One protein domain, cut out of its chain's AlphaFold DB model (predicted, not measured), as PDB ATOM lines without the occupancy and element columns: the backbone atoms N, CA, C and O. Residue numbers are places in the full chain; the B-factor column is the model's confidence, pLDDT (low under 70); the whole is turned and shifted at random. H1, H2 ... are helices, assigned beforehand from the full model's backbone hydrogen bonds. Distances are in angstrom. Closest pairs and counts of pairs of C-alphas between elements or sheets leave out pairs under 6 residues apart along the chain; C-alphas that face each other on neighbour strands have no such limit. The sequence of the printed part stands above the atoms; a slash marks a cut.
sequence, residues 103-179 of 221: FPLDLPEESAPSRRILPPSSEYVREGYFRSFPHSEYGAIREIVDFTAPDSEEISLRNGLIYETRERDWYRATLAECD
ATOM      1  N   PHE A 103     -41.268 -12.878 -20.255       65.44
ATOM      2  CA  PHE A 103     -42.488 -13.547 -19.862       65.44
ATOM      3  C   PHE A 103     -42.476 -14.948 -20.492       65.44
ATOM      4  O   PHE A 103     -42.180 -15.063 -21.681       65.44
ATOM      5  N   PRO A 104     -42.766 -16.029 -19.743       62.22
ATOM      6  CA  PRO A 104     -42.550 -17.393 -20.233       62.22
ATOM      7  C   PRO A 104     -43.236 -17.728 -21.564       62.22
ATOM      8  O   PRO A 104     -42.696 -18.515 -22.341       62.22
ATOM      9  N   LEU A 105     -44.392 -17.119 -21.859       63.66
ATOM     10  CA  LEU A 105     -45.092 -17.320 -23.133       63.66
ATOM     11  C   LEU A 105     -44.361 -16.707 -24.336       63.66
ATOM     12  O   LEU A 105     -44.656 -17.085 -25.464       63.66
ATOM     13  N   ASP A 106     -43.367 -15.847 -24.128       61.53
ATOM     14  CA  ASP A 106     -42.562 -15.256 -25.203       61.53
ATOM     15  C   ASP A 106     -41.390 -16.164 -25.634       61.53
ATOM     16  O   ASP A 106     -40.743 -15.922 -26.658       61.53
ATOM     17  N   LEU A 107     -41.082 -17.218 -24.866       58.41
ATOM     18  CA  LEU A 107     -39.955 -18.123 -25.132       58.41
ATOM     19  C   LEU A 107     -40.201 -19.093 -26.316       58.41
ATOM     20  O   LEU A 107     -39.281 -19.275 -27.138       58.41
ATOM     21  N   PRO A 108     -41.390 -19.722 -26.456       56.56
ATOM     22  CA  PRO A 108     -41.700 -20.585 -27.594       56.56
ATOM     23  C   PRO A 108     -41.778 -19.808 -28.922       56.56
ATOM     24  O   PRO A 108     -42.145 -18.642 -28.984       56.56
ATOM     25  N   GLU A 109     -41.396 -20.449 -30.030       51.06
ATOM     26  CA  GLU A 109     -41.384 -19.815 -31.365       51.06
ATOM     27  C   GLU A 109     -42.788 -19.580 -31.937       51.06
ATOM     28  O   GLU A 109     -43.007 -18.650 -32.712       51.06
ATOM     29  N   GLU A 110     -43.727 -20.436 -31.548       50.47
ATOM     30  CA  GLU A 110     -45.103 -20.459 -32.045       50.47
ATOM     31  C   GLU A 110     -45.987 -19.398 -31.386       50.47
ATOM     32  O   GLU A 110     -47.006 -19.005 -31.946       50.47
ATOM     33  N   SER A 111     -45.576 -18.899 -30.221       48.84
ATOM     34  CA  SER A 111     -46.319 -17.944 -29.404       48.84
ATOM     35  C   SER A 111     -45.953 -16.490 -29.683       48.84
ATOM     36  O   SER A 111     -46.340 -15.620 -28.920       48.84
ATOM     37  N   ALA A 112     -45.232 -16.201 -30.772       51.22
ATOM     38  CA  ALA A 112     -44.858 -14.844 -31.150       51.22
ATOM     39  C   ALA A 112     -45.678 -14.390 -32.387       51.22
ATOM     40  O   ALA A 112     -45.232 -14.553 -33.533       51.22
ATOM     41  N   PRO A 113     -46.891 -13.819 -32.203       45.03
ATOM     42  CA  PRO A 113     -47.848 -13.539 -33.285       45.03
ATOM     43  C   PRO A 113     -47.398 -12.373 -34.186       45.03
ATOM     44  O   PRO A 113     -47.942 -12.112 -35.262       45.03
ATOM     45  N   SER A 114     -46.374 -11.648 -33.748       48.56
ATOM     46  CA  SER A 114     -45.966 -10.322 -34.210       48.56
ATOM     47  C   SER A 114     -45.252 -10.297 -35.564       48.56
ATOM     48  O   SER A 114     -45.092  -9.216 -36.134       48.56
ATOM     49  N   ARG A 115     -44.905 -11.448 -36.162       44.97
ATOM     50  CA  ARG A 115     -44.382 -11.476 -37.544       44.97
ATOM     51  C   ARG A 115     -45.407 -11.049 -38.598       44.97
ATOM     52  O   ARG A 115     -44.994 -10.585 -39.658       44.97
ATOM     53  N   ARG A 116     -46.712 -11.217 -38.350       46.84
ATOM     54  CA  ARG A 116     -47.742 -11.067 -39.399       46.84
ATOM     55  C   ARG A 116     -48.459  -9.717 -39.425       46.84
ATOM     56  O   ARG A 116     -49.071  -9.402 -40.435       46.84
ATOM     57  N   ILE A 117     -48.378  -8.928 -38.354       49.94
ATOM     58  CA  ILE A 117     -49.307  -7.799 -38.143       49.94
ATOM     59  C   ILE A 117     -48.589  -6.440 -38.124       49.94
ATOM     60  O   ILE A 117     -49.213  -5.401 -38.318       49.94
ATOM     61  N   LEU A 118     -47.267  -6.409 -37.922       54.12
ATOM     62  CA  LEU A 118     -46.583  -5.137 -37.701       54.12
ATOM     63  C   LEU A 118     -46.175  -4.450 -39.009       54.12
ATOM     64  O   LEU A 118     -45.480  -5.050 -39.837       54.12
ATOM     65  N   PRO A 119     -46.530  -3.163 -39.185       52.94
ATOM     66  CA  PRO A 119     -46.066  -2.401 -40.327       52.94
ATOM     67  C   PRO A 119     -44.537  -2.262 -40.274       52.94
ATOM     68  O   PRO A 119     -43.962  -2.175 -39.186       52.94
ATOM     69  N   PRO A 120     -43.853  -2.159 -41.428       53.66
ATOM     70  CA  PRO A 120     -42.406  -1.945 -41.487       53.66
ATOM     71  C   PRO A 120     -41.886  -0.746 -40.679       53.66
ATOM     72  O   PRO A 120     -40.710  -0.707 -40.337       53.66
ATOM     73  N   SER A 121     -42.749   0.230 -40.394       53.53
ATOM     74  CA  SER A 121     -42.449   1.430 -39.612       53.53
ATOM     75  C   SER A 121     -42.541   1.236 -38.095       53.53
ATOM     76  O   SER A 121     -42.167   2.152 -37.351       53.53
ATOM     77  N   SER A 122     -43.034   0.091 -37.611       58.53
ATOM     78  CA  SER A 122     -43.135  -0.151 -36.173       58.53
ATOM     79  C   SER A 122     -41.747  -0.087 -35.530       58.53
ATOM     80  O   SER A 122     -40.733  -0.446 -36.134       58.53
ATOM     81  N   GLU A 123     -41.688   0.426 -34.304       57.19
ATOM     82  CA  GLU A 123     -40.454   0.457 -33.513       57.19
ATOM     83  C   GLU A 123     -39.866  -0.953 -33.364       57.19
ATOM     84  O   GLU A 123     -38.674  -1.146 -33.548       57.19
ATOM     85  N   TYR A 124     -40.730  -1.958 -33.221       55.22
ATOM     86  CA  TYR A 124     -40.370  -3.373 -33.189       55.22
ATOM     87  C   TYR A 124     -39.658  -3.894 -34.440       55.22
ATOM     88  O   TYR A 124     -38.727  -4.689 -34.333       55.22
ATOM     89  N   VAL A 125     -40.061  -3.450 -35.633       55.84
ATOM     90  CA  VAL A 125     -39.348  -3.802 -36.871       55.84
ATOM     91  C   VAL A 125     -38.000  -3.077 -36.940       55.84
ATOM     92  O   VAL A 125     -37.025  -3.653 -37.422       55.84
ATOM     93  N   ARG A 126     -37.918  -1.839 -36.433       59.91
ATOM     94  CA  ARG A 126     -36.680  -1.037 -36.405       59.91
ATOM     95  C   ARG A 126     -35.660  -1.531 -35.384       59.91
ATOM     96  O   ARG A 126     -34.464  -1.430 -35.626       59.91
ATOM     97  N   GLU A 127     -36.121  -2.063 -34.264       65.81
ATOM     98  CA  GLU A 127     -35.271  -2.554 -33.182       65.81
ATOM     99  C   GLU A 127     -34.698  -3.956 -33.409       65.81
ATOM    100  O   GLU A 127     -33.976  -4.460 -32.540       65.81
ATOM    101  N   GLY A 128     -35.005  -4.565 -34.556       61.91
ATOM    102  CA  GLY A 128     -34.770  -5.975 -34.804       61.91
ATOM    103  C   GLY A 128     -35.796  -6.796 -34.030       61.91
ATOM    104  O   GLY A 128     -36.078  -6.557 -32.859       61.91
ATOM    105  N   TYR A 129     -36.417  -7.755 -34.700       62.75
ATOM    106  CA  TYR A 129     -37.372  -8.631 -34.040       62.75
ATOM    107  C   TYR A 129     -36.629  -9.573 -33.085       62.75
ATOM    108  O   TYR A 129     -35.744 -10.302 -33.520       62.75
ATOM    109  N   PHE A 130     -36.982  -9.618 -31.808       67.75
ATOM    110  CA  PHE A 130     -36.395 -10.550 -30.839       67.75
ATOM    111  C   PHE A 130     -37.509 -11.080 -29.942       67.75
ATOM    112  O   PHE A 130     -38.458 -10.360 -29.653       67.75
ATOM    113  N   ARG A 131     -37.406 -12.342 -29.515       63.38
ATOM    114  CA  ARG A 131     -38.468 -13.033 -28.761       63.38
ATOM    115  C   ARG A 131     -38.726 -12.350 -27.419       63.38
ATOM    116  O   ARG A 131     -39.864 -12.054 -27.102       63.38
ATOM    117  N   SER A 132     -37.648 -11.974 -26.735       61.34
ATOM    118  CA  SER A 132     -37.637 -11.220 -25.476       61.34
ATOM    119  C   SER A 132     -38.266  -9.816 -25.563       61.34
ATOM    120  O   SER A 132     -38.474  -9.159 -24.544       61.34
ATOM    121  N   PHE A 133     -38.566  -9.325 -26.772       68.31
ATOM    122  CA  PHE A 133     -39.252  -8.050 -26.990       68.31
ATOM    123  C   PHE A 133     -40.493  -8.301 -27.873       68.31
ATOM    124  O   PHE A 133     -40.433  -8.145 -29.095       68.31
ATOM    125  N   PRO A 134     -41.628  -8.732 -27.299       66.62
ATOM    126  CA  PRO A 134     -42.888  -8.843 -28.031       66.62
ATOM    127  C   PRO A 134     -43.622  -7.498 -28.106       66.62
ATOM    128  O   PRO A 134     -43.629  -6.712 -27.157       66.62
ATOM    129  N   HIS A 135     -44.325  -7.254 -29.217       72.88
ATOM    130  CA  HIS A 135     -45.162  -6.061 -29.382       72.88
ATOM    131  C   HIS A 135     -46.184  -5.918 -28.252       72.88
ATOM    132  O   HIS A 135     -46.939  -6.846 -27.962       72.88
ATOM    133  N   SER A 136     -46.210  -4.746 -27.619       77.19
ATOM    134  CA  SER A 136     -47.247  -4.404 -26.648       77.19
ATOM    135  C   SER A 136     -48.420  -3.751 -27.363       77.19
ATOM    136  O   SER A 136     -48.251  -2.757 -28.067       77.19
ATOM    137  N   GLU A 137     -49.611  -4.287 -27.135       81.81
ATOM    138  CA  GLU A 137     -50.870  -3.736 -27.622       81.81
ATOM    139  C   GLU A 137     -51.752  -3.410 -26.418       81.81
ATOM    140  O   GLU A 137     -52.025  -4.262 -25.574       81.81
ATOM    141  N   TYR A 138     -52.228  -2.168 -26.348       83.75
ATOM    142  CA  TYR A 138     -53.101  -1.709 -25.274       83.75
ATOM    143  C   TYR A 138     -54.485  -1.361 -25.814       83.75
ATOM    144  O   TYR A 138     -54.648  -0.870 -26.931       83.75
ATOM    145  N   GLY A 139     -55.509  -1.575 -24.991       87.56
ATOM    146  CA  GLY A 139     -56.864  -1.120 -25.279       87.56
ATOM    147  C   GLY A 139     -57.949  -2.052 -24.758       87.56
ATOM    148  O   GLY A 139     -57.711  -2.969 -23.965       87.56
ATOM    149  N   ALA A 140     -59.173  -1.782 -25.208       89.69
ATOM    150  CA  ALA A 140     -60.324  -2.623 -24.925       89.69
ATOM    151  C   ALA A 140     -60.303  -3.894 -25.788       89.69
ATOM    152  O   ALA A 140     -59.979  -3.839 -26.982       89.69
ATOM    153  N   ILE A 141     -60.686  -5.008 -25.159       89.94
ATOM    154  CA  ILE A 141     -60.998  -6.268 -25.834       89.94
ATOM    155  C   ILE A 141     -62.309  -6.074 -26.589       89.94
ATOM    156  O   ILE A 141     -63.274  -5.549 -26.030       89.94
ATOM    157  N   ARG A 142     -62.330  -6.460 -27.863       88.00
ATOM    158  CA  ARG A 142     -63.526  -6.389 -28.709       88.00
ATOM    159  C   ARG A 142     -64.185  -7.757 -28.780       88.00
ATOM    160  O   ARG A 142     -63.513  -8.741 -29.055       88.00
ATOM    161  N   GLU A 143     -65.484  -7.831 -28.554       87.38
ATOM    162  CA  GLU A 143     -66.207  -9.092 -28.699       87.38
ATOM    163  C   GLU A 143     -66.335  -9.471 -30.183       87.38
ATOM    164  O   GLU A 143     -66.636  -8.619 -31.022       87.38
ATOM    165  N   ILE A 144     -66.096 -10.745 -30.506       84.38
ATOM    166  CA  ILE A 144     -66.342 -11.289 -31.845       84.38
ATOM    167  C   ILE A 144     -67.761 -11.845 -31.842       84.38
ATOM    168  O   ILE A 144     -68.014 -12.920 -31.305       84.38
ATOM    169  N   VAL A 145     -68.690 -11.084 -32.416       85.38
ATOM    170  CA  VAL A 145     -70.108 -11.473 -32.494       85.38
ATOM    171  C   VAL A 145     -70.347 -12.472 -33.633       85.38
ATOM    172  O   VAL A 145     -71.238 -13.313 -33.544       85.38
ATOM    173  N   ASP A 146     -69.525 -12.413 -34.684       84.56
ATOM    174  CA  ASP A 146     -69.576 -13.309 -35.839       84.56
ATOM    175  C   ASP A 146     -68.158 -13.746 -36.239       84.56
ATOM    176  O   ASP A 146     -67.367 -12.953 -36.747       84.56
ATOM    177  N   PHE A 147     -67.838 -15.023 -36.018       82.19
ATOM    178  CA  PHE A 147     -66.545 -15.622 -36.377       82.19
ATOM    179  C   PHE A 147     -66.367 -15.851 -37.886       82.19
ATOM    180  O   PHE A 147     -65.307 -16.296 -38.318       82.19
ATOM    181  N   THR A 148     -67.395 -15.590 -38.692       85.75
ATOM    182  CA  THR A 148     -67.320 -15.652 -40.157       85.75
ATOM    183  C   THR A 148     -67.096 -14.282 -40.793       85.75
ATOM    184  O   THR A 148     -66.831 -14.199 -41.994       85.75
ATOM    185  N   ALA A 149     -67.151 -13.208 -39.995       83.62
ATOM    186  CA  ALA A 149     -66.899 -11.857 -40.466       83.62
ATOM    187  C   ALA A 149     -65.435 -11.706 -40.935       83.62
ATOM    188  O   ALA A 149     -64.531 -12.262 -40.299       83.62
ATOM    189  N   PRO A 150     -65.167 -10.941 -42.011       82.44
ATOM    190  CA  PRO A 150     -63.818 -10.774 -42.560       82.44
ATOM    191  C   PRO A 150     -62.778 -10.214 -41.578       82.44
ATOM    192  O   PRO A 150     -61.588 -10.443 -41.760       82.44
ATOM    193  N   ASP A 151     -63.217  -9.481 -40.556       82.81
ATOM    194  CA  ASP A 151     -62.377  -8.852 -39.533       82.81
ATOM    195  C   ASP A 151     -62.255  -9.679 -38.242       82.81
ATOM    196  O   ASP A 151     -61.495  -9.317 -37.343       82.81
ATOM    197  N   SER A 152     -62.966 -10.804 -38.135       82.25
ATOM    198  CA  SER A 152     -62.973 -11.641 -36.928       82.25
ATOM    199  C   SER A 152     -61.583 -12.177 -36.562       82.25
ATOM    200  O   SER A 152     -61.209 -12.165 -35.387       82.25
ATOM    201  N   GLU A 153     -60.782 -12.578 -37.555       80.12
ATOM    202  CA  GLU A 153     -59.401 -13.033 -37.357       80.12
ATOM    203  C   GLU A 153     -58.506 -11.895 -36.843       80.12
ATOM    204  O   GLU A 153     -57.770 -12.071 -35.873       80.12
ATOM    205  N   GLU A 154     -58.623 -10.700 -37.428       80.06
ATOM    206  CA  GLU A 154     -57.865  -9.517 -37.005       80.06
ATOM    207  C   GLU A 154     -58.220  -9.108 -35.570       80.06
ATOM    208  O   GLU A 154     -57.334  -8.850 -34.749       80.06
ATOM    209  N   ILE A 155     -59.513  -9.107 -35.232       81.62
ATOM    210  CA  ILE A 155     -59.992  -8.827 -33.877       81.62
ATOM    211  C   ILE A 155     -59.463  -9.870 -32.890       81.62
ATOM    212  O   ILE A 155     -58.981  -9.497 -31.817       81.62
ATOM    213  N   SER A 156     -59.519 -11.157 -33.243       82.19
ATOM    214  CA  SER A 156     -59.026 -12.245 -32.392       82.19
ATOM    215  C   SER A 156     -57.535 -12.097 -32.106       82.19
ATOM    216  O   SER A 156     -57.117 -12.163 -30.949       82.19
ATOM    217  N   LEU A 157     -56.735 -11.842 -33.144       78.06
ATOM    218  CA  LEU A 157     -55.292 -11.645 -33.023       78.06
ATOM    219  C   LEU A 157     -54.960 -10.417 -32.171       78.06
ATOM    220  O   LEU A 157     -54.141 -10.499 -31.254       78.06
ATOM    221  N   ARG A 158     -55.629  -9.284 -32.420       81.88
ATOM    222  CA  ARG A 158     -55.435  -8.061 -31.633       81.88
ATOM    223  C   ARG A 158     -55.805  -8.267 -30.165       81.88
ATOM    224  O   ARG A 158     -55.076  -7.820 -29.284       81.88
ATOM    225  N   ASN A 159     -56.928  -8.926 -29.887       84.94
ATOM    226  CA  ASN A 159     -57.334  -9.234 -28.519       84.94
ATOM    227  C   ASN A 159     -56.309 -10.129 -27.818       84.94
ATOM    228  O   ASN A 159     -55.983  -9.855 -26.666       84.94
ATOM    229  N   GLY A 160     -55.778 -11.142 -28.512       81.88
ATOM    230  CA  GLY A 160     -54.688 -11.984 -28.013       81.88
ATOM    231  C   GLY A 160     -53.484 -11.156 -27.564       81.88
ATOM    232  O   GLY A 160     -53.079 -11.248 -26.409       81.88
ATOM    233  N   LEU A 161     -53.009 -10.238 -28.414       79.06
ATOM    234  CA  LEU A 161     -51.897  -9.338 -28.078       79.06
ATOM    235  C   LEU A 161     -52.190  -8.446 -26.857       79.06
ATOM    236  O   LEU A 161     -51.288  -8.175 -26.063       79.06
ATOM    237  N   ILE A 162     -53.437  -7.991 -26.681       82.81
ATOM    238  CA  ILE A 162     -53.839  -7.215 -25.494       82.81
ATOM    239  C   ILE A 162     -53.805  -8.083 -24.235       82.81
ATOM    240  O   ILE A 162     -53.341  -7.613 -23.195       82.81
ATOM    241  N   TYR A 163     -54.294  -9.324 -24.302       82.75
ATOM    242  CA  TYR A 163     -54.221 -10.256 -23.173       82.75
ATOM    243  C   TYR A 163     -52.768 -10.539 -22.789       82.75
ATOM    244  O   TYR A 163     -52.406 -10.321 -21.637       82.75
ATOM    245  N   GLU A 164     -51.924 -10.891 -23.757       80.62
ATOM    246  CA  GLU A 164     -50.493 -11.127 -23.535       80.62
ATOM    247  C   GLU A 164     -49.795  -9.893 -22.947       80.62
ATOM    248  O   GLU A 164     -48.980 -10.014 -22.038       80.62
ATOM    249  N   THR A 165     -50.125  -8.687 -23.425       83.00
ATOM    250  CA  THR A 165     -49.565  -7.439 -22.878       83.00
ATOM    251  C   THR A 165     -49.950  -7.256 -21.412       83.00
ATOM    252  O   THR A 165     -49.093  -6.945 -20.590       83.00
ATOM    253  N   ARG A 166     -51.215  -7.513 -21.054       85.69
ATOM    254  CA  ARG A 166     -51.677  -7.437 -19.659       85.69
ATOM    255  C   ARG A 166     -50.981  -8.459 -18.765       85.69
ATOM    256  O   ARG A 166     -50.620  -8.119 -17.642       85.69
ATOM    257  N   GLU A 167     -50.794  -9.687 -19.242       81.56
ATOM    258  CA  GLU A 167     -50.082 -10.723 -18.489       81.56
ATOM    259  C   GLU A 167     -48.605 -10.365 -18.298       81.56
ATOM    260  O   GLU A 167     -48.088 -10.486 -17.188       81.56
ATOM    261  N   ARG A 168     -47.952  -9.833 -19.339       79.62
ATOM    262  CA  ARG A 168     -46.579  -9.312 -19.267       79.62
ATOM    263  C   ARG A 168     -46.440  -8.192 -18.244       79.62
ATOM    264  O   ARG A 168     -45.508  -8.216 -17.439       79.62
ATOM    265  N   ASP A 169     -47.352  -7.227 -18.257       83.50
ATOM    266  CA  ASP A 169     -47.332  -6.109 -17.312       83.50
ATOM    267  C   ASP A 169     -47.551  -6.586 -15.875       83.50
ATOM    268  O   ASP A 169     -46.821  -6.176 -14.970       83.50
ATOM    269  N   TRP A 170     -48.506  -7.497 -15.664       83.50
ATOM    270  CA  TRP A 170     -48.747  -8.109 -14.358       83.50
ATOM    271  C   TRP A 170     -47.531  -8.898 -13.855       83.50
ATOM    272  O   TRP A 170     -47.135  -8.760 -12.694       83.50
ATOM    273  N   TYR A 171     -46.897  -9.681 -14.730       77.69
ATOM    274  CA  TYR A 171     -45.687 -10.432 -14.409       77.69
ATOM    275  C   TYR A 171     -44.550  -9.492 -13.996       77.69
ATOM    276  O   TYR A 171     -43.975  -9.655 -12.922       77.69
ATOM    277  N   ARG A 172     -44.278  -8.442 -14.783       77.50
ATOM    278  CA  ARG A 172     -43.251  -7.432 -14.470       77.50
ATOM    279  C   ARG A 172     -43.525  -6.703 -13.157       77.50
ATOM    280  O   ARG A 172     -42.595  -6.509 -12.378       77.50
ATOM    281  N   ALA A 173     -44.777  -6.332 -12.894       81.44
ATOM    282  CA  ALA A 173     -45.165  -5.714 -11.628       81.44
ATOM    283  C   ALA A 173     -44.888  -6.653 -10.442       81.44
ATOM    284  O   ALA A 173     -44.308  -6.232  -9.446       81.44
ATOM    285  N   THR A 174     -45.203  -7.941 -10.591       78.38
ATOM    286  CA  THR A 174     -44.953  -8.962  -9.563       78.38
ATOM    287  C   THR A 174     -43.452  -9.180  -9.327       78.38
ATOM    288  O   THR A 174     -43.007  -9.316  -8.185       78.38
ATOM    289  N   LEU A 175     -42.633  -9.165 -10.385       73.50
ATOM    290  CA  LEU A 175     -41.173  -9.212 -10.253       73.50
ATOM    291  C   LEU A 175     -40.633  -7.988  -9.497       73.50
ATOM    292  O   LEU A 175     -39.742  -8.143  -8.664       73.50
ATOM    293  N   ALA A 176     -41.197  -6.798  -9.726       79.50
ATOM    294  CA  ALA A 176     -40.819  -5.569  -9.021       79.50
ATOM    295  C   ALA A 176     -41.177  -5.568  -7.530       79.50
ATOM    296  O   ALA A 176     -40.470  -4.938  -6.741       79.50
ATOM    297  N   GLU A 177     -42.209  -6.306  -7.120       79.12
ATOM    298  CA  GLU A 177     -42.500  -6.542  -5.699       79.12
ATOM    299  C   GLU A 177     -41.447  -7.442  -5.033       79.12
ATOM    300  O   GLU A 177     -41.156  -7.290  -3.847       79.12
ATOM    301  N   CYS A 178     -40.857  -8.370  -5.793       72.56
ATOM    302  CA  CYS A 178     -39.884  -9.339  -5.286       72.56
ATOM    303  C   CYS A 178     -38.437  -8.827  -5.342       72.56
ATOM    304  O   CYS A 178     -37.599  -9.237  -4.539       72.56
ATOM    305  N   ASP A 179     -38.127  -7.953  -6.298       72.12
ATOM    306  CA  ASP A 179     -36.787  -7.435  -6.539       72.12
ATOM    307  C   ASP A 179     -36.861  -5.991  -7.056       72.12
ATOM    308  O   ASP A 179     -37.259  -5.714  -8.188       72.12
TER     309      ASP A 179
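Overview. This is residues 103 to 179 of the 221 residues of an uncharacterized protein of Exidia glandulosa HHB12029 (UniProt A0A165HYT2). What is the main picture? One long helix, H2, makes the longest axis, and a loose loop of chain with the short helix H1 in it sits over one side; the link from H1 to H2 runs along H2 and folds back into its first residue. What is it built of? The printed part has 77 residues with two named helices, H1 then H2, and no named strand; it is all helix by class, yet 31 residues are in named elements. How spread is it? It is only just loose, close to compact, with a radius of gyration of the C-alphas of 14.0 A, and elongated, 46 by 27 by 21 A.

Arrangement. How does H2, residues 152 to 178, stand to H1, residues 123 to 126? They are apart, no C-alpha of the one within 8 A of the other. What do the backbones show? In H2 every O i to N i+4 pair is within hydrogen-bond range; H1 is too short for such a pair, and its 1 O i to N i+3 pair is within range.

Along the chain. Where does H2 run? From C-alpha 152 at (-62.973, -11.641, -36.928) to C-alpha 178 at (-39.884, -9.339, -5.286), 39.2 A. Where does H1 begin? At C-alpha 123, (-40.454, 0.457, -33.513); it spans 5.0 A.

Size, cuts and confidence. What stands free? Residues 173 to 179, of which 173 to 178 belong to H2. Are there cuts or long links? The printed part has no cut; the link H1 to H2, 25 residues, is long. Where is confidence low? Residues 103 to 134 are under 70 in pLDDT.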